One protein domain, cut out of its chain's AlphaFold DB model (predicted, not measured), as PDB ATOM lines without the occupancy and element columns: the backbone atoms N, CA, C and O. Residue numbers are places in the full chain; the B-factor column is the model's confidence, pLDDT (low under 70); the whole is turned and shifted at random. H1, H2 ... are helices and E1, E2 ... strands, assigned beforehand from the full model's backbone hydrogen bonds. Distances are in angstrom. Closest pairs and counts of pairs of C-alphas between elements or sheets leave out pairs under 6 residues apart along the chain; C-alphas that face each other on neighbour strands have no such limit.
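Overview. This is residues 2 to 53, 114 to 167 and 184 to 239 of the 371 residues of the protein "UDENN domain-containing protein" of Oncorhynchus mykiss (UniProt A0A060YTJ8). A strongly twisted sheet of six antiparallel strands is covered on one face by a hairpin of two helices, H3 and H4, while the short H2 packs on the opposite face. H1 lies toward one end of the long axis and only grazes the sheet, and the unnamed residues 31 to 42 fold back from there. The printed part has 162 residues, with four named helices and six named strands in the order E1 H1 E2 H2 E3 E4 E5 E6 H3 H4. The sheet is branched, with three neighbours for E6, and the class is mixed, helices and strands. The whole is compact, with a radius of gyration of the C-alphas of 16.7 A, and its outline is elongated, spanning 59 by 34 by 28 A.

Arrangement. E1, residues 11 to 16, has E2, residues 43 to 48, on one side and E6, residues 186 to 195, on the other side, both antiparallel to it. Within hydrogen-bond range are N 14 and O 46 at 2.9 A, and N 13 and O 192 at 2.8 A. H1, residues 19 to 30, only grazes the sheet with its residues 19 to 26. H2, residues 120 to 124, has a height over the sheet of 5.6 A; its closest C-alphas to E1 are those of Pro 121 and Val 15, 6.0 A apart. E3, residues 129 to 132, is on the same side of E6 as E1 and antiparallel to E6, with N 132 and O 186 at 2.9 A. E4, residues 139 to 146, and E5, residues 152 to 163, form a hairpin, with N 143 and O 155 at 2.8 A. E5 is on the other side of E6, antiparallel, with N 158 and O 191 at 2.9 A. H3, residues 200 to 214, runs along the strands at 26 degrees to E5 on the local plane, and the closest C-alphas, those of Arg 204 and Val 156, are 6.3 A apart. H4, residues 222 to 234, is on the same face, over E1 and E2, with the C-alphas of Ser 230 and Cys 12 closest at 6.1 A. H3 touches H4 with residues 210 to 214 alone, closest at the C-alphas of Leu 214 and Phe 222, 6.7 A; this helical hairpin has a shallow tilt of 30 degrees, opposite ways. In H1, H2, H3 and H4 every O i to N i+4 pair is within hydrogen-bond range.

Along the chain. E1 begins at C-alpha 11, (1.672, -15.392, -28.257), and H1 is 16.6 A long. E5 measures 35.1 A, E6 29.3 A, E4 23.5 A and H3 20.9 A. H4, 18.4 A long, ends at C-alpha 234, (6.822, -8.871, -29.804).

Size, cuts and confidence. The farthest C-alphas, those of Ala 2 and Gly 32, are 60.6 A apart. Residues 54 to 113 and 168 to 183 are not printed, with gaps of 19.3 A and 14.5 A between the C-alphas across the cuts. Of the links printed whole, H1 to E2 is long. The mean pLDDT of the printed part is 87.9, and residues 2 to 5, 53, 114 to 115, 166 to 167 and 217 to 220 are under 70.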
ATOM      1  N   ALA A   2      18.277 -15.078 -41.259       34.97
ATOM      2  CA  ALA A   2      18.707 -14.665 -39.925       34.97
ATOM      3  C   ALA A   2      17.540 -14.927 -38.965       34.97
ATOM      4  O   ALA A   2      16.427 -14.491 -39.262       34.97
ATOM      5  N   ASP A   3      17.775 -15.680 -37.888       47.44
ATOM      6  CA  ASP A   3      16.791 -15.842 -36.816       47.44
ATOM      7  C   ASP A   3      16.447 -14.449 -36.289       47.44
ATOM      8  O   ASP A   3      17.319 -13.716 -35.818       47.44
ATOM      9  N   VAL A   4      15.180 -14.055 -36.419       52.88
ATOM     10  CA  VAL A   4      14.685 -12.856 -35.746       52.88
ATOM     11  C   VAL A   4      14.824 -13.133 -34.247       52.88
ATOM     12  O   VAL A   4      14.295 -14.150 -33.790       52.88
ATOM     13  N   PRO A   5      15.545 -12.301 -33.475       59.94
ATOM     14  CA  PRO A   5      15.677 -12.527 -32.043       59.94
ATOM     15  C   PRO A   5      14.286 -12.582 -31.403       59.94
ATOM     16  O   PRO A   5      13.451 -11.714 -31.654       59.94
ATOM     17  N   SER A   6      14.029 -13.625 -30.608       70.62
ATOM     18  CA  SER A   6      12.750 -13.797 -29.913       70.62
ATOM     19  C   SER A   6      12.511 -12.607 -28.982       70.62
ATOM     20  O   SER A   6      13.304 -12.390 -28.061       70.62
ATOM     21  N   GLY A   7      11.452 -11.840 -29.234       88.31
ATOM     22  CA  GLY A   7      11.031 -10.757 -28.351       88.31
ATOM     23  C   GLY A   7      10.368 -11.268 -27.071       88.31
ATOM     24  O   GLY A   7      10.343 -12.466 -26.786       88.31
ATOM     25  N   LEU A   8       9.800 -10.346 -26.297       95.25
ATOM     26  CA  LEU A   8       9.098 -10.660 -25.050       95.25
ATOM     27  C   LEU A   8       7.865 -11.559 -25.251       95.25
ATOM     28  O   LEU A   8       7.513 -12.307 -24.340       95.25
ATOM     29  N   LEU A   9       7.222 -11.507 -26.419       95.38
ATOM     30  CA  LEU A   9       5.982 -12.229 -26.715       95.38
ATOM     31  C   LEU A   9       6.207 -13.446 -27.622       95.38
ATOM     32  O   LEU A   9       6.713 -13.301 -28.733       95.38
ATOM     33  N   GLU A  10       5.701 -14.605 -27.201       93.06
ATOM     34  CA  GLU A  10       5.494 -15.777 -28.066       93.06
ATOM     35  C   GLU A  10       4.071 -15.815 -28.635       93.06
ATOM     36  O   GLU A  10       3.879 -16.112 -29.811       93.06
ATOM     37  N   ALA A  11       3.060 -15.508 -27.817       94.88
ATOM     38  CA  ALA A  11       1.672 -15.392 -28.257       94.88
ATOM     39  C   ALA A  11       0.833 -14.575 -27.266       94.88
ATOM     40  O   ALA A  11       1.076 -14.588 -26.062       94.88
ATOM     41  N   CYS A  12      -0.193 -13.900 -27.773       96.88
ATOM     42  CA  CYS A  12      -1.266 -13.297 -26.994       96.88
ATOM     43  C   CYS A  12      -2.585 -13.949 -27.415       96.88
ATOM     44  O   CYS A  12      -2.947 -13.932 -28.593       96.88
ATOM     45  N   VAL A  13      -3.289 -14.559 -26.466       96.88
ATOM     46  CA  VAL A  13      -4.486 -15.360 -26.727       96.88
ATOM     47  C   VAL A  13      -5.673 -14.777 -25.975       96.88
ATOM     48  O   VAL A  13      -5.599 -14.538 -24.771       96.88
ATOM     49  N   VAL A  14      -6.782 -14.572 -26.680       96.12
ATOM     50  CA  VAL A  14      -8.057 -14.170 -26.081       96.12
ATOM     51  C   VAL A  14      -8.921 -15.409 -25.908       96.12
ATOM     52  O   VAL A  14      -9.131 -16.156 -26.862       96.12
ATOM     53  N   VAL A  15      -9.441 -15.609 -24.703       96.06
ATOM     54  CA  VAL A  15     -10.284 -16.745 -24.321       96.06
ATOM     55  C   VAL A  15     -11.611 -16.225 -23.777       96.06
ATOM     56  O   VAL A  15     -11.653 -15.220 -23.066       96.06
ATOM     57  N   GLY A  16     -12.710 -16.907 -24.074       94.62
ATOM     58  CA  GLY A  16     -14.014 -16.583 -23.505       94.62
ATOM     59  C   GLY A  16     -15.090 -17.567 -23.940       94.62
ATOM     60  O   GLY A  16     -14.796 -18.600 -24.531       94.62
ATOM     61  N   ALA A  17     -16.342 -17.238 -23.641       92.50
ATOM     62  CA  ALA A  17     -17.484 -18.015 -24.106       92.50
ATOM     63  C   ALA A  17     -17.854 -17.664 -25.555       92.50
ATOM     64  O   ALA A  17     -17.714 -16.516 -25.989       92.50
ATOM     65  N   VAL A  18     -18.394 -18.646 -26.277       88.62
ATOM     66  CA  VAL A  18     -18.867 -18.482 -27.657       88.62
ATOM     67  C   VAL A  18     -20.057 -17.521 -27.715       88.62
ATOM     68  O   VAL A  18     -20.994 -17.595 -26.914       88.62
ATOM     69  N   SER A  19     -20.053 -16.624 -28.703       86.06
ATOM     70  CA  SER A  19     -21.086 -15.594 -28.877       86.06
ATOM     71  C   SER A  19     -22.508 -16.151 -29.040       86.06
ATOM     72  O   SER A  19     -23.461 -15.508 -28.597       86.06
ATOM     73  N   SER A  20     -22.675 -17.328 -29.658       86.38
ATOM     74  CA  SER A  20     -23.973 -18.013 -29.782       86.38
ATOM     75  C   SER A  20     -24.503 -18.458 -28.419       86.38
ATOM     76  O   SER A  20     -25.624 -18.103 -28.058       86.38
ATOM     77  N   THR A  21     -23.668 -19.126 -27.621       87.06
ATOM     78  CA  THR A  21     -23.997 -19.588 -26.265       87.06
ATOM     79  C   THR A  21     -24.383 -18.425 -25.355       87.06
ATOM     80  O   THR A  21     -25.392 -18.477 -24.650       87.06
ATOM     81  N   LEU A  22     -23.631 -17.319 -25.415       87.44
ATOM     82  CA  LEU A  22     -23.961 -16.103 -24.667       87.44
ATOM     83  C   LEU A  22     -25.323 -15.525 -25.075       87.44
ATOM     84  O   LEU A  22     -26.058 -15.018 -24.224       87.44
ATOM     85  N   ARG A  23     -25.675 -15.595 -26.367       86.75
ATOM     86  CA  ARG A  23     -26.949 -15.082 -26.893       86.75
ATOM     87  C   ARG A  23     -28.131 -15.900 -26.396       86.75
ATOM     88  O   ARG A  23     -29.108 -15.316 -25.928       86.75
ATOM     89  N   GLU A  24     -28.030 -17.220 -26.454       86.19
ATOM     90  CA  GLU A  24     -29.064 -18.140 -25.970       86.19
ATOM     91  C   GLU A  24     -29.295 -17.997 -24.460       86.19
ATOM     92  O   GLU A  24     -30.442 -17.927 -24.002       86.19
ATOM     93  N   LEU A  25     -28.211 -17.872 -23.687       85.81
ATOM     94  CA  LEU A  25     -28.277 -17.666 -22.242       85.81
ATOM     95  C   LEU A  25     -28.944 -16.333 -21.904       85.81
ATOM     96  O   LEU A  25     -29.858 -16.287 -21.079       85.81
ATOM     97  N   TYR A  26     -28.538 -15.252 -22.570       84.12
ATOM     98  CA  TYR A  26     -29.123 -13.932 -22.352       84.12
ATOM     99  C   TYR A  26     -30.623 -13.907 -22.679       84.12
ATOM    100  O   TYR A  26     -31.418 -13.384 -21.899       84.12
ATOM    101  N   GLN A  27     -31.038 -14.520 -23.793       85.62
ATOM    102  CA  GLN A  27     -32.453 -14.637 -24.163       85.62
ATOM    103  C   GLN A  27     -33.251 -15.455 -23.138       85.62
ATOM    104  O   GLN A  27     -34.348 -15.058 -22.744       85.62
ATOM    105  N   SER A  28     -32.691 -16.566 -22.660       83.88
ATOM    106  CA  SER A  28     -33.324 -17.428 -21.656       83.88
ATOM    107  C   SER A  28     -33.461 -16.740 -20.293       83.88
ATOM    108  O   SER A  28     -34.483 -16.901 -19.620       83.88
ATOM    109  N   HIS A  29     -32.479 -15.920 -19.911       83.50
ATOM    110  CA  HIS A  29     -32.534 -15.093 -18.706       83.50
ATOM    111  C   HIS A  29     -33.642 -14.032 -18.797       83.50
ATOM    112  O   HIS A  29     -34.417 -13.866 -17.859       83.50
ATOM    113  N   GLN A  30     -33.780 -13.355 -19.943       80.31
ATOM    114  CA  GLN A  30     -34.859 -12.379 -20.172       80.31
ATOM    115  C   GLN A  30     -36.256 -13.022 -20.134       80.31
ATOM    116  O   GLN A  30     -37.226 -12.376 -19.751       80.31
ATOM    117  N   GLN A  31     -36.364 -14.308 -20.485       81.38
ATOM    118  CA  GLN A  31     -37.606 -15.085 -20.394       81.38
ATOM    119  C   GLN A  31     -37.889 -15.637 -18.982       81.38
ATOM    120  O   GLN A  31     -38.862 -16.368 -18.807       81.38
ATOM    121  N   GLY A  32     -37.049 -15.339 -17.980       78.12
ATOM    122  CA  GLY A  32     -37.216 -15.822 -16.602       78.12
ATOM    123  C   GLY A  32     -37.018 -17.333 -16.430       78.12
ATOM    124  O   GLY A  32     -37.440 -17.900 -15.424       78.12
ATOM    125  N   LYS A  33     -36.397 -18.004 -17.411       74.62
ATOM    126  CA  LYS A  33     -36.202 -19.466 -17.410       74.62
ATOM    127  C   LYS A  33     -34.994 -19.919 -16.587       74.62
ATOM    128  O   LYS A  33     -34.889 -21.101 -16.273       74.62
ATOM    129  N   ILE A  34     -34.092 -19.001 -16.246       73.88
ATOM    130  CA  ILE A  34     -32.842 -19.292 -15.541       73.88
ATOM    131  C   ILE A  34     -32.945 -18.763 -14.110       73.88
ATOM    132  O   ILE A  34     -33.103 -17.562 -13.906       73.88
ATOM    133  N   LYS A  35     -32.860 -19.670 -13.128       70.56
ATOM    134  CA  LYS A  35     -32.801 -19.333 -11.693       70.56
ATOM    135  C   LYS A  35     -31.366 -19.235 -11.167       70.56
ATOM    136  O   LYS A  35     -31.113 -18.429 -10.282       70.56
ATOM    137  N   GLU A  36     -30.445 -20.014 -11.735       79.56
ATOM    138  CA  GLU A  36     -29.016 -20.022 -11.397       79.56
ATOM    139  C   GLU A  36     -28.176 -19.861 -12.665       79.56
ATOM    140  O   GLU A  36     -28.473 -20.468 -13.693       79.56
ATOM    141  N   LEU A  37     -27.142 -19.020 -12.602       82.81
ATOM    142  CA  LEU A  37     -26.265 -18.747 -13.739       82.81
ATOM    143  C   LEU A  37     -25.276 -19.914 -13.921       82.81
ATOM    144  O   LEU A  37     -24.500 -20.182 -13.001       82.81
ATOM    145  N   PRO A  38     -25.282 -20.610 -15.073       83.94
ATOM    146  CA  PRO A  38     -24.420 -21.764 -15.289       83.94
ATOM    147  C   PRO A  38     -22.957 -21.359 -15.512       83.94
ATOM    148  O   PRO A  38     -22.659 -20.243 -15.951       83.94
ATOM    149  N   LEU A  39     -22.051 -22.310 -15.270       86.81
ATOM    150  CA  LEU A  39     -20.686 -22.253 -15.793       86.81
ATOM    151  C   LEU A  39     -20.712 -22.493 -17.302       86.81
ATOM    152  O   LEU A  39     -21.453 -23.350 -17.784       86.81
ATOM    153  N   LEU A  40     -19.903 -21.739 -18.041       89.62
ATOM    154  CA  LEU A  40     -19.805 -21.859 -19.492       89.62
ATOM    155  C   LEU A  40     -18.510 -22.543 -19.914       89.62
ATOM    156  O   LEU A  40     -17.466 -22.390 -19.276       89.62
ATOM    157  N   GLU A  41     -18.589 -23.248 -21.040       89.12
ATOM    158  CA  GLU A  41     -17.405 -23.712 -21.748       89.12
ATOM    159  C   GLU A  41     -16.631 -22.524 -22.330       89.12
ATOM    160  O   GLU A  41     -17.195 -21.516 -22.769       89.12
ATOM    161  N   THR A  42     -15.311 -22.650 -22.287       92.38
ATOM    162  CA  THR A  42     -14.362 -21.625 -22.712       92.38
ATOM    163  C   THR A  42     -13.666 -22.058 -23.982       92.38
ATOM    164  O   THR A  42     -13.138 -23.167 -24.041       92.38
ATOM    165  N   GLU A  43     -13.559 -21.149 -24.939       92.81
ATOM    166  CA  GLU A  43     -12.861 -21.374 -26.197       92.81
ATOM    167  C   GLU A  43     -11.827 -20.281 -26.458       92.81
ATOM    168  O   GLU A  43     -11.886 -19.174 -25.910       92.81
ATOM    169  N   VAL A  44     -10.860 -20.602 -27.318       94.62
ATOM    170  CA  VAL A  44      -9.930 -19.618 -27.869       94.62
ATOM    171  C   VAL A  44     -10.673 -18.778 -28.908       94.62
ATOM    172  O   VAL A  44     -11.113 -19.295 -29.928       94.62
ATOM    173  N   LEU A  45     -10.790 -17.476 -28.652       92.44
ATOM    174  CA  LEU A  45     -11.484 -16.526 -29.522       92.44
ATOM    175  C   LEU A  45     -10.540 -15.865 -30.531       92.44
ATOM    176  O   LEU A  45     -10.939 -15.597 -31.658       92.44
ATOM    177  N   GLN A  46      -9.308 -15.555 -30.118       92.38
ATOM    178  CA  GLN A  46      -8.297 -14.912 -30.965       92.38
ATOM    179  C   GLN A  46      -6.897 -15.382 -30.572       92.38
ATOM    180  O   GLN A  46      -6.619 -15.568 -29.385       92.38
ATOM    181  N   VAL A  47      -6.002 -15.508 -31.553       92.88
ATOM    182  CA  VAL A  47      -4.581 -15.812 -31.341       92.88
ATOM    183  C   VAL A  47      -3.742 -14.806 -32.118       92.88
ATOM    184  O   VAL A  47      -3.846 -14.713 -33.336       92.88
ATOM    185  N   HIS A  48      -2.880 -14.079 -31.414       92.94
ATOM    186  CA  HIS A  48      -1.960 -13.100 -31.986       92.94
ATOM    187  C   HIS A  48      -0.525 -13.537 -31.685       92.94
ATOM    188  O   HIS A  48      -0.077 -13.441 -30.544       92.94
ATOM    189  N   ALA A  49       0.205 -14.017 -32.695       90.75
ATOM    190  CA  ALA A  49       1.580 -14.499 -32.547       90.75
ATOM    191  C   ALA A  49       2.489 -13.984 -33.681       90.75
ATOM    192  O   ALA A  49       2.028 -13.854 -34.820       90.75
ATOM    193  N   PRO A  50       3.771 -13.683 -33.403       86.00
ATOM    194  CA  PRO A  50       4.742 -13.349 -34.433       86.00
ATOM    195  C   PRO A  50       5.127 -14.580 -35.290       86.00
ATOM    196  O   PRO A  50       5.140 -15.703 -34.787       86.00
ATOM    197  N   PRO A  51       5.511 -14.383 -36.567       81.56
ATOM    198  CA  PRO A  51       5.476 -13.116 -37.291       81.56
ATOM    199  C   PRO A  51       4.028 -12.783 -37.700       81.56
ATOM    200  O   PRO A  51       3.340 -13.626 -38.265       81.56
ATOM    201  N   PHE A  52       3.563 -11.554 -37.438       80.12
ATOM    202  CA  PHE A  52       2.167 -11.119 -37.657       80.12
ATOM    203  C   PHE A  52       1.803 -10.912 -39.142       80.12
ATOM    204  O   PHE A  52       1.137  -9.942 -39.505       80.12
ATOM    205  N   VAL A  53       2.278 -11.793 -40.023       68.94
ATOM    206  CA  VAL A  53       2.061 -11.712 -41.465       68.94
ATOM    207  C   VAL A  53       0.680 -12.266 -41.780       68.94
ATOM    208  O   VAL A  53       0.435 -13.466 -41.674       68.94
ATOM    209  N   ASP A 114       4.717 -25.464 -30.173       60.81
ATOM    210  CA  ASP A 114       4.872 -25.991 -28.816       60.81
ATOM    211  C   ASP A 114       3.764 -25.518 -27.856       60.81
ATOM    212  O   ASP A 114       3.778 -25.873 -26.679       60.81
ATOM    213  N   LEU A 115       2.797 -24.721 -28.333       67.00
ATOM    214  CA  LEU A 115       1.708 -24.220 -27.499       67.00
ATOM    215  C   LEU A 115       0.462 -25.108 -27.609       67.00
ATOM    216  O   LEU A 115      -0.223 -25.117 -28.634       67.00
ATOM    217  N   ASP A 116       0.129 -25.812 -26.525       72.00
ATOM    218  CA  ASP A 116      -1.114 -26.577 -26.433       72.00
ATOM    219  C   ASP A 116      -2.316 -25.652 -26.177       72.00
ATOM    220  O   ASP A 116      -2.730 -25.396 -25.043       72.00
ATOM    221  N   LEU A 117      -2.894 -25.142 -27.266       79.62
ATOM    222  CA  LEU A 117      -4.103 -24.322 -27.226       79.62
ATOM    223  C   LEU A 117      -5.348 -25.085 -26.743       79.62
ATOM    224  O   LEU A 117      -6.359 -24.445 -26.472       79.62
ATOM    225  N   ILE A 118      -5.305 -26.416 -26.620       81.44
ATOM    226  CA  ILE A 118      -6.459 -27.216 -26.188       81.44
ATOM    227  C   ILE A 118      -6.652 -27.083 -24.677       81.44
ATOM    228  O   ILE A 118      -7.767 -26.881 -24.204       81.44
ATOM    229  N   ALA A 119      -5.564 -27.150 -23.907       86.31
ATOM    230  CA  ALA A 119      -5.616 -26.996 -22.455       86.31
ATOM    231  C   ALA A 119      -5.668 -25.524 -22.006       86.31
ATOM    232  O   ALA A 119      -5.991 -25.234 -20.854       86.31
ATOM    233  N   LEU A 120      -5.348 -24.578 -22.891       92.56
ATOM    234  CA  LEU A 120      -5.229 -23.169 -22.529       92.56
ATOM    235  C   LEU A 120      -6.542 -22.538 -22.018       92.56
ATOM    236  O   LEU A 120      -6.475 -21.843 -21.003       92.56
ATOM    237  N   PRO A 121      -7.729 -22.768 -22.622       94.19
ATOM    238  CA  PRO A 121      -8.971 -22.163 -22.145       94.19
ATOM    239  C   PRO A 121      -9.318 -22.521 -20.699       94.19
ATOM    240  O   PRO A 121      -9.560 -21.630 -19.882       94.19
ATOM    241  N   GLN A 122      -9.235 -23.808 -20.352       92.94
ATOM    242  CA  GLN A 122      -9.484 -24.285 -18.991       92.94
ATOM    243  C   GLN A 122      -8.433 -23.795 -17.986       92.94
ATOM    244  O   GLN A 122      -8.747 -23.629 -16.817       92.94
ATOM    245  N   LEU A 123      -7.195 -23.529 -18.412       94.94
ATOM    246  CA  LEU A 123      -6.162 -22.946 -17.548       94.94
ATOM    247  C   LEU A 123      -6.301 -21.424 -17.418       94.94
ATOM    248  O   LEU A 123      -5.911 -20.851 -16.403       94.94
ATOM    249  N   CYS A 124      -6.890 -20.756 -18.412       96.50
ATOM    250  CA  CYS A 124      -7.288 -19.355 -18.303       96.50
ATOM    251  C   CYS A 124      -8.503 -19.178 -17.388       96.50
ATOM    252  O   CYS A 124      -8.669 -18.093 -16.844       96.50
ATOM    253  N   PHE A 125      -9.310 -20.221 -17.180       95.56
ATOM    254  CA  PHE A 125     -10.455 -20.248 -16.267       95.56
ATOM    255  C   PHE A 125     -10.470 -21.544 -15.437       95.56
ATOM    256  O   PHE A 125     -11.352 -22.384 -15.619       95.56
ATOM    257  N   PRO A 126      -9.518 -21.732 -14.503       93.50
ATOM    258  CA  PRO A 126      -9.346 -23.008 -13.803       93.50
ATOM    259  C   PRO A 126     -10.527 -23.378 -12.892       93.50
ATOM    260  O   PRO A 126     -10.752 -24.560 -12.648       93.50
ATOM    261  N   GLY A 127     -11.310 -22.385 -12.447       90.38
ATOM    262  CA  GLY A 127     -12.590 -22.565 -11.744       90.38
ATOM    263  C   GLY A 127     -13.836 -22.500 -12.642       90.38
ATOM    264  O   GLY A 127     -14.947 -22.380 -12.129       90.38
ATOM    265  N   GLY A 128     -13.660 -22.533 -13.966       91.62
ATOM    266  CA  GLY A 128     -14.716 -22.356 -14.962       91.62
ATOM    267  C   GLY A 128     -15.078 -20.891 -15.235       91.62
ATOM    268  O   GLY A 128     -14.845 -20.000 -14.414       91.62
ATOM    269  N   LEU A 129     -15.648 -20.627 -16.414       92.19
ATOM    270  CA  LEU A 129     -16.110 -19.290 -16.788       92.19
ATOM    271  C   LEU A 129     -17.484 -19.020 -16.178       92.19
ATOM    272  O   LEU A 129     -18.424 -19.788 -16.376       92.19
ATOM    273  N   GLN A 130     -17.598 -17.901 -15.465       88.69
ATOM    274  CA  GLN A 130     -18.818 -17.495 -14.767       88.69
ATOM    275  C   GLN A 130     -19.497 -16.306 -15.450       88.69
ATOM    276  O   GLN A 130     -18.843 -15.362 -15.902       88.69
ATOM    277  N   ILE A 131     -20.830 -16.331 -15.451       90.69
ATOM    278  CA  ILE A 131     -21.666 -15.164 -15.733       90.69
ATOM    279  C   ILE A 131     -21.984 -14.463 -14.414       90.69
ATOM    280  O   ILE A 131     -22.280 -15.110 -13.410       90.69
ATOM    281  N   ALA A 132     -21.941 -13.136 -14.417       90.00
ATOM    282  CA  ALA A 132     -22.259 -12.308 -13.263       90.00
ATOM    283  C   ALA A 132     -23.421 -11.355 -13.570       90.00
ATOM    284  O   ALA A 132     -23.590 -10.887 -14.696       90.00
ATOM    285  N   SER A 133     -24.223 -11.050 -12.552       87.31
ATOM    286  CA  SER A 133     -25.280 -10.029 -12.603       87.31
ATOM    287  C   SER A 133     -24.746  -8.604 -12.424       87.31
ATOM    288  O   SER A 133     -25.469  -7.636 -12.654       87.31
ATOM    289  N   GLU A 134     -23.489  -8.473 -12.012       87.56
ATOM    290  CA  GLU A 134     -22.808  -7.210 -11.767       87.56
ATOM    291  C   GLU A 134     -21.374  -7.256 -12.293       87.56
ATOM    292  O   GLU A 134     -20.812  -8.323 -12.559       87.56
ATOM    293  N   GLN A 135     -20.782  -6.078 -12.465       87.00
ATOM    294  CA  GLN A 135     -19.389  -5.969 -12.865       87.00
ATOM    295  C   GLN A 135     -18.484  -6.405 -11.711       87.00
ATOM    296  O   GLN A 135     -18.611  -5.897 -10.600       87.00
ATOM    297  N   ARG A 136     -17.554  -7.318 -11.995       89.56
ATOM    298  CA  ARG A 136     -16.533  -7.764 -11.043       89.56
ATOM    299  C   ARG A 136     -15.186  -7.115 -11.336       89.56
ATOM    300  O   ARG A 136     -14.954  -6.626 -12.445       89.56
ATOM    301  N   GLU A 137     -14.324  -7.118 -10.326       91.31
ATOM    302  CA  GLU A 137     -12.943  -6.662 -10.450       91.31
ATOM    303  C   GLU A 137     -12.126  -7.574 -11.372       91.31
ATOM    304  O   GLU A 137     -12.426  -8.760 -11.538       91.31
ATOM    305  N   ASP A 138     -11.094  -6.993 -11.981       94.06
ATOM    306  CA  ASP A 138     -10.162  -7.736 -12.820       94.06
ATOM    307  C   ASP A 138      -9.281  -8.613 -11.919       94.06
ATOM    308  O   ASP A 138      -8.794  -8.160 -10.883       94.06
ATOM    309  N   SER A 139      -9.039  -9.855 -12.326       95.31
ATOM    310  CA  SER A 139      -8.182 -10.784 -11.585       95.31
ATOM    311  C   SER A 139      -7.073 -11.318 -12.475       95.31
ATOM    312  O   SER A 139      -7.253 -11.487 -13.680       95.31
ATOM    313  N   TYR A 140      -5.910 -11.555 -11.877       97.75
ATOM    314  CA  TYR A 140      -4.728 -12.028 -12.580       97.75
ATOM    315  C   TYR A 140      -4.285 -13.349 -11.988       97.75
ATOM    316  O   TYR A 140      -4.283 -13.512 -10.772       97.75
ATOM    317  N   HIS A 141      -3.829 -14.255 -12.835       97.75
ATOM    318  CA  HIS A 141      -3.074 -15.418 -12.400       97.75
ATOM    319  C   HIS A 141      -2.016 -15.758 -13.437       97.75
ATOM    320  O   HIS A 141      -1.973 -15.201 -14.536       97.75
ATOM    321  N   TYR A 142      -1.123 -16.659 -13.064       98.00
ATOM    322  CA  TYR A 142       0.061 -16.960 -13.849       98.00
ATOM    323  C   TYR A 142       0.091 -18.449 -14.146       98.00
ATOM    324  O   TYR A 142      -0.363 -19.253 -13.332       98.00
ATOM    325  N   LEU A 143       0.622 -18.820 -15.299       97.25
ATOM    326  CA  LEU A 143       0.703 -20.201 -15.754       97.25
ATOM    327  C   LEU A 143       2.132 -20.521 -16.169       97.25
ATOM    328  O   LEU A 143       2.893 -19.639 -16.575       97.25
ATOM    329  N   VAL A 144       2.470 -21.805 -16.094       95.50
ATOM    330  CA  VAL A 144       3.706 -22.346 -16.652       95.50
ATOM    331  C   VAL A 144       3.366 -23.605 -17.429       95.50
ATOM    332  O   VAL A 144       2.737 -24.522 -16.903       95.50
ATOM    333  N   PHE A 145       3.776 -23.623 -18.690       91.56
ATOM    334  CA  PHE A 145       3.695 -24.766 -19.580       91.56
ATOM    335  C   PHE A 145       5.072 -25.403 -19.643       91.56
ATOM    336  O   PHE A 145       6.050 -24.721 -19.946       91.56
ATOM    337  N   THR A 146       5.140 -26.698 -19.364       88.69
ATOM    338  CA  THR A 146       6.389 -27.455 -19.426       88.69
ATOM    339  C   THR A 146       6.324 -28.407 -20.610       88.69
ATOM    340  O   THR A 146       5.371 -29.181 -20.724       88.69
ATOM    341  N   ASP A 147       7.307 -28.336 -21.505       84.81
ATOM    342  CA  ASP A 147       7.393 -29.242 -22.649       84.81
ATOM    343  C   ASP A 147       8.009 -30.602 -22.268       84.81
ATOM    344  O   ASP A 147       8.418 -30.855 -21.132       84.81
ATOM    345  N   VAL A 148       8.094 -31.506 -23.246       80.19
ATOM    346  CA  VAL A 148       8.673 -32.849 -23.057       80.19
ATOM    347  C   VAL A 148      10.179 -32.846 -22.778       80.19
ATOM    348  O   VAL A 148      10.718 -33.870 -22.362       80.19
ATOM    349  N   PHE A 149      10.862 -31.733 -23.038       83.12
ATOM    350  CA  PHE A 149      12.286 -31.537 -22.781       83.12
ATOM    351  C   PHE A 149      12.540 -30.807 -21.453       83.12
ATOM    352  O   PHE A 149      13.695 -30.603 -21.091       83.12
ATOM    353  N   GLY A 150      11.484 -30.433 -20.722       82.38
ATOM    354  CA  GLY A 150      11.572 -29.678 -19.476       82.38
ATOM    355  C   GLY A 150      11.707 -28.165 -19.666       82.38
ATOM    356  O   GLY A 150      11.884 -27.451 -18.677       82.38
ATOM    357  N   ASN A 151      11.606 -27.650 -20.896       86.81
ATOM    358  CA  ASN A 151      11.585 -26.209 -21.128       86.81
ATOM    359  C   ASN A 151      10.275 -25.624 -20.612       86.81
ATOM    360  O   ASN A 151       9.203 -26.213 -20.775       86.81
ATOM    361  N   ARG A 152      10.370 -24.436 -20.018       91.12
ATOM    362  CA  ARG A 152       9.233 -23.732 -19.431       91.12
ATOM    363  C   ARG A 152       8.858 -22.523 -20.271       91.12
ATOM    364  O   ARG A 152       9.694 -21.667 -20.553       91.12
ATOM    365  N   THR A 153       7.580 -22.436 -20.595       93.06
ATOM    366  CA  THR A 153       6.946 -21.258 -21.181       93.06
ATOM    367  C   THR A 153       6.007 -20.668 -20.140       93.06
ATOM    368  O   THR A 153       5.235 -21.378 -19.505       93.06
ATOM    369  N   HIS A 154       6.077 -19.362 -19.954       95.88
ATOM    370  CA  HIS A 154       5.468 -18.644 -18.847       95.88
ATOM    371  C   HIS A 154       4.318 -17.823 -19.408       95.88
ATOM    372  O   HIS A 154       4.414 -17.286 -20.514       95.88
ATOM    373  N   ALA A 155       3.221 -17.717 -18.670       97.62
ATOM    374  CA  ALA A 155       2.114 -16.888 -19.102       97.62
ATOM    375  C   ALA A 155       1.479 -16.117 -17.957       97.62
ATOM    376  O   ALA A 155       1.463 -16.561 -16.808       97.62
ATOM    377  N   VAL A 156       0.931 -14.959 -18.306       98.50
ATOM    378  CA  VAL A 156       0.123 -14.130 -17.419       98.50
ATOM    379  C   VAL A 156      -1.258 -14.017 -18.026       98.50
ATOM    380  O   VAL A 156      -1.405 -13.648 -19.191       98.50
ATOM    381  N   VAL A 157      -2.265 -14.353 -17.234       98.44
ATOM    382  CA  VAL A 157      -3.666 -14.282 -17.621       98.44
ATOM    383  C   VAL A 157      -4.308 -13.158 -16.838       98.44
ATOM    384  O   VAL A 157      -4.150 -13.079 -15.622       98.44
ATOM    385  N   VAL A 158      -5.065 -12.312 -17.528       98.06
ATOM    386  CA  VAL A 158      -6.053 -11.455 -16.881       98.06
ATOM    387  C   VAL A 158      -7.456 -11.900 -17.245       98.06
ATOM    388  O   VAL A 158      -7.764 -12.091 -18.420       98.06
ATOM    389  N   GLN A 159      -8.302 -12.038 -16.234       96.06
ATOM    390  CA  GLN A 159      -9.735 -12.218 -16.373       96.06
ATOM    391  C   GLN A 159     -10.424 -10.898 -16.045       96.06
ATOM    392  O   GLN A 159     -10.232 -10.339 -14.965       96.06
ATOM    393  N   TYR A 160     -11.248 -10.410 -16.960       93.50
ATOM    394  CA  TYR A 160     -11.994  -9.171 -16.775       93.50
ATOM    395  C   TYR A 160     -13.420  -9.327 -17.293       93.50
ATOM    396  O   TYR A 160     -13.683 -10.067 -18.245       93.50
ATOM    397  N   TYR A 161     -14.359  -8.639 -16.652       91.44
ATOM    398  CA  TYR A 161     -15.779  -8.784 -16.954       91.44
ATOM    399  C   TYR A 161     -16.244  -7.720 -17.940       91.44
ATOM    400  O   TYR A 161     -15.999  -6.523 -17.768       91.44
ATOM    401  N   ARG A 162     -16.978  -8.160 -18.961       87.44
ATOM    402  CA  ARG A 162     -17.634  -7.288 -19.935       87.44
ATOM    403  C   ARG A 162     -19.141  -7.487 -19.926       87.44
ATOM    404  O   ARG A 162     -19.602  -8.616 -19.764       87.44
ATOM    405  N   PRO A 163     -19.921  -6.415 -20.133       87.56
ATOM    406  CA  PRO A 163     -21.357  -6.547 -20.289       87.56
ATOM    407  C   PRO A 163     -21.675  -7.343 -21.553       87.56
ATOM    408  O   PRO A 163     -21.126  -7.068 -22.620       87.56
ATOM    409  N   ILE A 164     -22.609  -8.284 -21.446       85.69
ATOM    410  CA  ILE A 164     -23.144  -8.992 -22.604       85.69
ATOM    411  C   ILE A 164     -23.998  -7.996 -23.396       85.69
ATOM    412  O   ILE A 164     -24.992  -7.470 -22.892       85.69
ATOM    413  N   GLN A 165     -23.585  -7.699 -24.627       77.44
ATOM    414  CA  GLN A 165     -24.293  -6.807 -25.540       77.44
ATOM    415  C   GLN A 165     -24.473  -7.509 -26.885       77.44
ATOM    416  O   GLN A 165     -23.522  -8.050 -27.439       77.44
ATOM    417  N   PHE A 166     -25.690  -7.472 -27.421       69.38
ATOM    418  CA  PHE A 166     -25.977  -7.905 -28.785       69.38
ATOM    419  C   PHE A 166     -26.480  -6.693 -29.560       69.38
ATOM    420  O   PHE A 166     -27.419  -6.031 -29.114       69.38
ATOM    421  N   SER A 167     -25.856  -6.393 -30.701       57.69
ATOM    422  CA  SER A 167     -26.424  -5.452 -31.662       57.69
ATOM    423  C   SER A 167     -27.748  -6.035 -32.144       57.69
ATOM    424  O   SER A 167     -27.794  -7.110 -32.744       57.69
ATOM    425  N   ARG A 184     -28.500  -6.277 -16.345       82.31
ATOM    426  CA  ARG A 184     -27.377  -6.389 -17.270       82.31
ATOM    427  C   ARG A 184     -26.506  -7.554 -16.817       82.31
ATOM    428  O   ARG A 184     -26.010  -7.537 -15.700       82.31
ATOM    429  N   LEU A 185     -26.348  -8.558 -17.670       88.88
ATOM    430  CA  LEU A 185     -25.431  -9.664 -17.414       88.88
ATOM    431  C   LEU A 185     -24.029  -9.311 -17.906       88.88
ATOM    432  O   LEU A 185     -23.860  -8.584 -18.889       88.88
ATOM    433  N   TYR A 186     -23.036  -9.868 -17.229       90.69
ATOM    434  CA  TYR A 186     -21.623  -9.723 -17.521       90.69
ATOM    435  C   TYR A 186     -21.004 -11.102 -17.709       90.69
ATOM    436  O   TYR A 186     -21.336 -12.041 -16.990       90.69
ATOM    437  N   THR A 187     -20.088 -11.216 -18.661       92.12
ATOM    438  CA  THR A 187     -19.308 -12.430 -18.905       92.12
ATOM    439  C   THR A 187     -17.824 -12.124 -18.751       92.12
ATOM    440  O   THR A 187     -17.381 -11.010 -19.056       92.12
ATOM    441  N   ALA A 188     -17.062 -13.096 -18.263       92.69
ATOM    442  CA  ALA A 188     -15.620 -12.971 -18.139       92.69
ATOM    443  C   ALA A 188     -14.924 -13.242 -19.483       92.69
ATOM    444  O   ALA A 188     -15.279 -14.166 -20.212       92.69
ATOM    445  N   TYR A 189     -13.899 -12.453 -19.784       93.75
ATOM    446  CA  TYR A 189     -12.955 -12.684 -20.873       93.75
ATOM    447  C   TYR A 189     -11.549 -12.820 -20.298       93.75
ATOM    448  O   TYR A 189     -11.171 -12.080 -19.392       93.75
ATOM    449  N   GLY A 190     -10.785 -13.762 -20.840       96.31
ATOM    450  CA  GLY A 190      -9.388 -13.998 -20.515       96.31
ATOM    451  C   GLY A 190      -8.489 -13.421 -21.602       96.31
ATOM    452  O   GLY A 190      -8.727 -13.667 -22.782       96.31
ATOM    453  N   ILE A 191      -7.451 -12.673 -21.231       97.69
ATOM    454  CA  ILE A 191      -6.335 -12.345 -22.132       97.69
ATOM    455  C   ILE A 191      -5.078 -12.961 -21.532       97.69
ATOM    456  O   ILE A 191      -4.691 -12.619 -20.415       97.69
ATOM    457  N   CYS A 192      -4.471 -13.884 -22.269       98.19
ATOM    458  CA  CYS A 192      -3.298 -14.643 -21.866       98.19
ATOM    459  C   CYS A 192      -2.092 -14.221 -22.706       98.19
ATOM    460  O   CYS A 192      -2.077 -14.418 -23.920       98.19
ATOM    461  N   VAL A 193      -1.088 -13.637 -22.058       98.12
ATOM    462  CA  VAL A 193       0.188 -13.268 -22.676       98.12
ATOM    463  C   VAL A 193       1.220 -14.330 -22.339       98.12
ATOM    464  O   VAL A 193       1.439 -14.621 -21.167       98.12
ATOM    465  N   ILE A 194       1.850 -14.887 -23.369       96.88
ATOM    466  CA  ILE A 194       2.739 -16.045 -23.294       96.88
ATOM    467  C   ILE A 194       4.149 -15.618 -23.703       96.88
ATOM    468  O   ILE A 194       4.337 -14.974 -24.738       96.88
ATOM    469  N   SER A 195       5.139 -15.995 -22.899       95.50
ATOM    470  CA  SER A 195       6.550 -15.657 -23.068       95.50
ATOM    471  C   SER A 195       7.450 -16.844 -22.737       95.50
ATOM    472  O   SER A 195       7.152 -17.647 -21.855       95.50
ATOM    473  N   LYS A 196       8.618 -16.923 -23.374       92.62
ATOM    474  CA  LYS A 196       9.693 -17.830 -22.935       92.62
ATOM    475  C   LYS A 196      10.323 -17.409 -21.605       92.62
ATOM    476  O   LYS A 196      11.032 -18.203 -20.998       92.62
ATOM    477  N   TYR A 197      10.075 -16.181 -21.150       94.12
ATOM    478  CA  TYR A 197      10.781 -15.577 -20.024       94.12
ATOM    479  C   TYR A 197       9.840 -15.305 -18.836       94.12
ATOM    480  O   TYR A 197       8.710 -14.857 -19.051       94.12
ATOM    481  N   PRO A 198      10.295 -15.507 -17.583       95.12
ATOM    482  CA  PRO A 198       9.489 -15.371 -16.361       95.12
ATOM    483  C   PRO A 198       9.273 -13.907 -15.915       95.12
ATOM    484  O   PRO A 198       9.402 -13.590 -14.735       95.12
ATOM    485  N   TYR A 199       8.957 -12.993 -16.838       97.31
ATOM    486  CA  TYR A 199       8.723 -11.572 -16.529       97.31
ATOM    487  C   TYR A 199       7.300 -11.307 -16.003       97.31
ATOM    488  O   TYR A 199       6.513 -10.591 -16.623       97.31
ATOM    489  N   TYR A 200       6.919 -11.958 -14.902       97.50
ATOM    490  CA  TYR A 200       5.536 -11.985 -14.417       97.50
ATOM    491  C   TYR A 200       4.972 -10.606 -14.059       97.50
ATOM    492  O   TYR A 200       3.844 -10.298 -14.454       97.50
ATOM    493  N   ASN A 201       5.728  -9.778 -13.334       97.50
ATOM    494  CA  ASN A 201       5.272  -8.442 -12.951       97.50
ATOM    495  C   ASN A 201       5.184  -7.527 -14.174       97.50
ATOM    496  O   ASN A 201       4.150  -6.897 -14.392       97.50
ATOM    497  N   ALA A 202       6.208  -7.523 -15.027       97.88
ATOM    498  CA  ALA A 202       6.209  -6.702 -16.230       97.88
ATOM    499  C   ALA A 202       5.056  -7.071 -17.177       97.88
ATOM    500  O   ALA A 202       4.364  -6.190 -17.689       97.88
ATOM    501  N   LEU A 203       4.797  -8.365 -17.393       98.25
ATOM    502  CA  LEU A 203       3.700  -8.839 -18.243       98.25
ATOM    503  C   LEU A 203       2.320  -8.547 -17.636       98.25
ATOM    504  O   LEU A 203       1.392  -8.184 -18.366       98.25
ATOM    505  N   ARG A 204       2.178  -8.641 -16.307       98.19
ATOM    506  CA  ARG A 204       0.972  -8.196 -15.595       98.19
ATOM    507  C   ARG A 204       0.720  -6.708 -15.824       98.19
ATOM    508  O   ARG A 204      -0.402  -6.324 -16.158       98.19
ATOM    509  N   ASP A 205       1.753  -5.883 -15.696       98.12
ATOM    510  CA  ASP A 205       1.653  -4.441 -15.907       98.12
ATOM    511  C   ASP A 205       1.312  -4.121 -17.368       98.12
ATOM    512  O   ASP A 205       0.440  -3.287 -17.623       98.12
ATOM    513  N   CYS A 206       1.871  -4.861 -18.333       98.25
ATOM    514  CA  CYS A 206       1.495  -4.757 -19.746       98.25
ATOM    515  C   CYS A 206      -0.007  -5.010 -19.952       98.25
ATOM    516  O   CYS A 206      -0.690  -4.217 -20.606       98.25
ATOM    517  N   LEU A 207      -0.536  -6.091 -19.372       98.06
ATOM    518  CA  LEU A 207      -1.964  -6.411 -19.427       98.06
ATOM    519  C   LEU A 207      -2.822  -5.340 -18.742       98.06
ATOM    520  O   LEU A 207      -3.882  -4.993 -19.258       98.06
ATOM    521  N   SER A 208      -2.371  -4.773 -17.620       97.12
ATOM    522  CA  SER A 208      -3.079  -3.671 -16.953       97.12
ATOM    523  C   SER A 208      -3.211  -2.434 -17.858       97.12
ATOM    524  O   SER A 208      -4.294  -1.849 -17.964       97.12
ATOM    525  N   CYS A 209      -2.153  -2.099 -18.607       96.56
ATOM    526  CA  CYS A 209      -2.173  -1.027 -19.597       96.56
ATOM    527  C   CYS A 209      -3.164  -1.321 -20.721       96.56
ATOM    528  O   CYS A 209      -3.955  -0.445 -21.075       96.56
ATOM    529  N   LEU A 210      -3.175  -2.549 -21.250       95.44
ATOM    530  CA  LEU A 210      -4.151  -2.967 -22.257       95.44
ATOM    531  C   LEU A 210      -5.587  -2.798 -21.743       95.44
ATOM    532  O   LEU A 210      -6.395  -2.135 -22.389       95.44
ATOM    533  N   LEU A 211      -5.911  -3.325 -20.560       93.31
ATOM    534  CA  LEU A 211      -7.262  -3.229 -19.998       93.31
ATOM    535  C   LEU A 211      -7.709  -1.784 -19.785       93.31
ATOM    536  O   LEU A 211      -8.863  -1.455 -20.065       93.31
ATOM    537  N   SER A 212      -6.800  -0.905 -19.355       91.38
ATOM    538  CA  SER A 212      -7.089   0.527 -19.204       91.38
ATOM    539  C   SER A 212      -7.541   1.182 -20.518       91.38
ATOM    540  O   SER A 212      -8.390   2.070 -20.501       91.38
ATOM    541  N   GLN A 213      -7.039   0.700 -21.660       88.56
ATOM    542  CA  GLN A 213      -7.404   1.172 -22.999       88.56
ATOM    543  C   GLN A 213      -8.651   0.469 -23.550       88.56
ATOM    544  O   GLN A 213      -9.369   1.038 -24.370       88.56
ATOM    545  N   LEU A 214      -8.924  -0.755 -23.091       88.06
ATOM    546  CA  LEU A 214     -10.070  -1.555 -23.512       88.06
ATOM    547  C   LEU A 214     -11.377  -1.201 -22.789       88.06
ATOM    548  O   LEU A 214     -12.449  -1.399 -23.359       88.06
ATOM    549  N   LYS A 215     -11.322  -0.719 -21.540       81.75
ATOM    550  CA  LYS A 215     -12.523  -0.338 -20.768       81.75
ATOM    551  C   LYS A 215     -13.307   0.833 -21.395       81.75
ATOM    552  O   LYS A 215     -14.534   0.754 -21.406       81.75
ATOM    553  N   PRO A 216     -12.662   1.889 -21.931       75.31
ATOM    554  CA  PRO A 216     -13.364   2.999 -22.581       75.31
ATOM    555  C   PRO A 216     -13.852   2.684 -24.004       75.31
ATOM    556  O   PRO A 216     -14.787   3.326 -24.481       75.31
ATOM    557  N   SER A 217     -13.211   1.742 -24.706       61.56
ATOM    558  CA  SER A 217     -13.508   1.453 -26.112       61.56
ATOM    559  C   SER A 217     -14.793   0.634 -26.262       61.56
ATOM    560  O   SER A 217     -14.893  -0.489 -25.766       61.56
ATOM    561  N   TRP A 218     -15.765   1.176 -26.991       55.22
ATOM    562  CA  TRP A 218     -16.999   0.481 -27.341       55.22
ATOM    563  C   TRP A 218     -16.734  -0.468 -28.511       55.22
ATOM    564  O   TRP A 218     -16.684  -0.005 -29.638       55.22
ATOM    565  N   MET A 219     -16.565  -1.765 -28.226       56.34
ATOM    566  CA  MET A 219     -16.632  -2.956 -29.106       56.34
ATOM    567  C   MET A 219     -15.873  -2.995 -30.456       56.34
ATOM    568  O   MET A 219     -15.319  -4.046 -30.761       56.34
ATOM    569  N   GLY A 220     -15.821  -1.923 -31.251       64.31
ATOM    570  CA  GLY A 220     -15.266  -1.898 -32.610       64.31
ATOM    571  C   GLY A 220     -13.748  -2.076 -32.684       64.31
ATOM    572  O   GLY A 220     -13.270  -2.776 -33.566       64.31
ATOM    573  N   ASP A 221     -13.002  -1.544 -31.714       81.56
ATOM    574  CA  ASP A 221     -11.529  -1.536 -31.775       81.56
ATOM    575  C   ASP A 221     -10.877  -2.672 -30.962       81.56
ATOM    576  O   ASP A 221      -9.666  -2.659 -30.747       81.56
ATOM    577  N   PHE A 222     -11.646  -3.616 -30.403       87.62
ATOM    578  CA  PHE A 222     -11.090  -4.592 -29.452       87.62
ATOM    579  C   PHE A 222      -9.979  -5.439 -30.076       87.62
ATOM    580  O   PHE A 222      -8.884  -5.530 -29.525       87.62
ATOM    581  N   GLU A 223     -10.272  -6.044 -31.225       88.38
ATOM    582  CA  GLU A 223      -9.335  -6.914 -31.929       88.38
ATOM    583  C   GLU A 223      -8.098  -6.143 -32.394       88.38
ATOM    584  O   GLU A 223      -6.974  -6.595 -32.179       88.38
ATOM    585  N   GLU A 224      -8.290  -4.942 -32.945       89.75
ATOM    586  CA  GLU A 224      -7.192  -4.082 -33.388       89.75
ATOM    587  C   GLU A 224      -6.285  -3.673 -32.220       89.75
ATOM    588  O   GLU A 224      -5.064  -3.760 -32.334       89.75
ATOM    589  N   ARG A 225      -6.852  -3.318 -31.060       91.81
ATOM    590  CA  ARG A 225      -6.074  -2.969 -29.859       91.81
ATOM    591  C   ARG A 225      -5.283  -4.152 -29.317       91.81
ATOM    592  O   ARG A 225      -4.128  -3.976 -28.933       91.81
ATOM    593  N   VAL A 226      -5.869  -5.351 -29.287       93.88
ATOM    594  CA  VAL A 226      -5.152  -6.569 -28.873       93.88
ATOM    595  C   VAL A 226      -4.042  -6.898 -29.874       93.88
ATOM    596  O   VAL A 226      -2.929  -7.228 -29.456       93.88
ATOM    597  N   LYS A 227      -4.291  -6.743 -31.179       92.81
ATOM    598  CA  LYS A 227      -3.291  -6.939 -32.236       92.81
ATOM    599  C   LYS A 227      -2.134  -5.942 -32.118       92.81
ATOM    600  O   LYS A 227      -0.977  -6.353 -32.118       92.81
ATOM    601  N   GLU A 228      -2.427  -4.652 -31.957       93.56
ATOM    602  CA  GLU A 228      -1.423  -3.594 -31.775       93.56
ATOM    603  C   GLU A 228      -0.593  -3.829 -30.505       93.56
ATOM    604  O   GLU A 228       0.636  -3.730 -30.527       93.56
ATOM    605  N   PHE A 229      -1.247  -4.186 -29.399       95.69
ATOM    606  CA  PHE A 229      -0.587  -4.559 -28.149       95.69
ATOM    607  C   PHE A 229       0.361  -5.750 -28.329       95.69
ATOM    608  O   PHE A 229       1.515  -5.694 -27.899       95.69
ATOM    609  N   SER A 230      -0.099  -6.795 -29.015       95.81
ATOM    610  CA  SER A 230       0.691  -7.999 -29.284       95.81
ATOM    611  C   SER A 230       1.908  -7.680 -30.156       95.81
ATOM    612  O   SER A 230       3.024  -8.094 -29.848       95.81
ATOM    613  N   ALA A 231       1.719  -6.868 -31.200       94.00
ATOM    614  CA  ALA A 231       2.804  -6.407 -32.059       94.00
ATOM    615  C   ALA A 231       3.848  -5.593 -31.281       94.00
ATOM    616  O   ALA A 231       5.043  -5.834 -31.434       94.00
ATOM    617  N   LYS A 232       3.418  -4.678 -30.400       94.50
ATOM    618  CA  LYS A 232       4.328  -3.903 -29.541       94.50
ATOM    619  C   LYS A 232       5.162  -4.806 -28.637       94.50
ATOM    620  O   LYS A 232       6.374  -4.634 -28.589       94.50
ATOM    621  N   LEU A 233       4.540  -5.772 -27.958       95.94
ATOM    622  CA  LEU A 233       5.249  -6.693 -27.062       95.94
ATOM    623  C   LEU A 233       6.244  -7.594 -27.797       95.94
ATOM    624  O   LEU A 233       7.333  -7.840 -27.290       95.94
ATOM    625  N   ALA A 234       5.911  -8.056 -29.003       94.12
ATOM    626  CA  ALA A 234       6.822  -8.871 -29.804       94.12
ATOM    627  C   ALA A 234       8.097  -8.124 -30.225       94.12
ATOM    628  O   ALA A 234       9.111  -8.758 -30.502       94.12
ATOM    629  N   LEU A 235       8.058  -6.788 -30.269       93.50
ATOM    630  CA  LEU A 235       9.217  -5.946 -30.575       93.50
ATOM    631  C   LEU A 235      10.046  -5.584 -29.335       93.50
ATOM    632  O   LEU A 235      11.121  -5.004 -29.484       93.50
ATOM    633  N   VAL A 236       9.577  -5.901 -28.122       95.56
ATOM    634  CA  VAL A 236      10.334  -5.633 -26.893       95.56
ATOM    635  C   VAL A 236      11.504  -6.618 -26.808       95.56
ATOM    636  O   VAL A 236      11.268  -7.830 -26.738       95.56
ATOM    637  N   PRO A 237      12.761  -6.137 -26.802       94.31
ATOM    638  CA  PRO A 237      13.923  -7.004 -26.703       94.31
ATOM    639  C   PRO A 237      14.108  -7.514 -25.272       94.31
ATOM    640  O   PRO A 237      13.768  -6.843 -24.297       94.31
ATOM    641  N   ILE A 238      14.718  -8.688 -25.149       93.75
ATOM    642  CA  ILE A 238      15.092  -9.261 -23.856       93.75
ATOM    643  C   ILE A 238      16.420  -8.646 -23.403       93.75
ATOM    644  O   ILE A 238      17.357  -8.601 -24.210       93.75
ATOM    645  N   PRO A 239      16.539  -8.176 -22.146       93.50
ATOM    646  CA  PRO A 239      17.790  -7.619 -21.649       93.50
ATOM    647  C   PRO A 239      18.919  -8.663 -21.719       93.50
ATOM    648  O   PRO A 239      18.716  -9.815 -21.318       93.50
TER     649      PRO A 239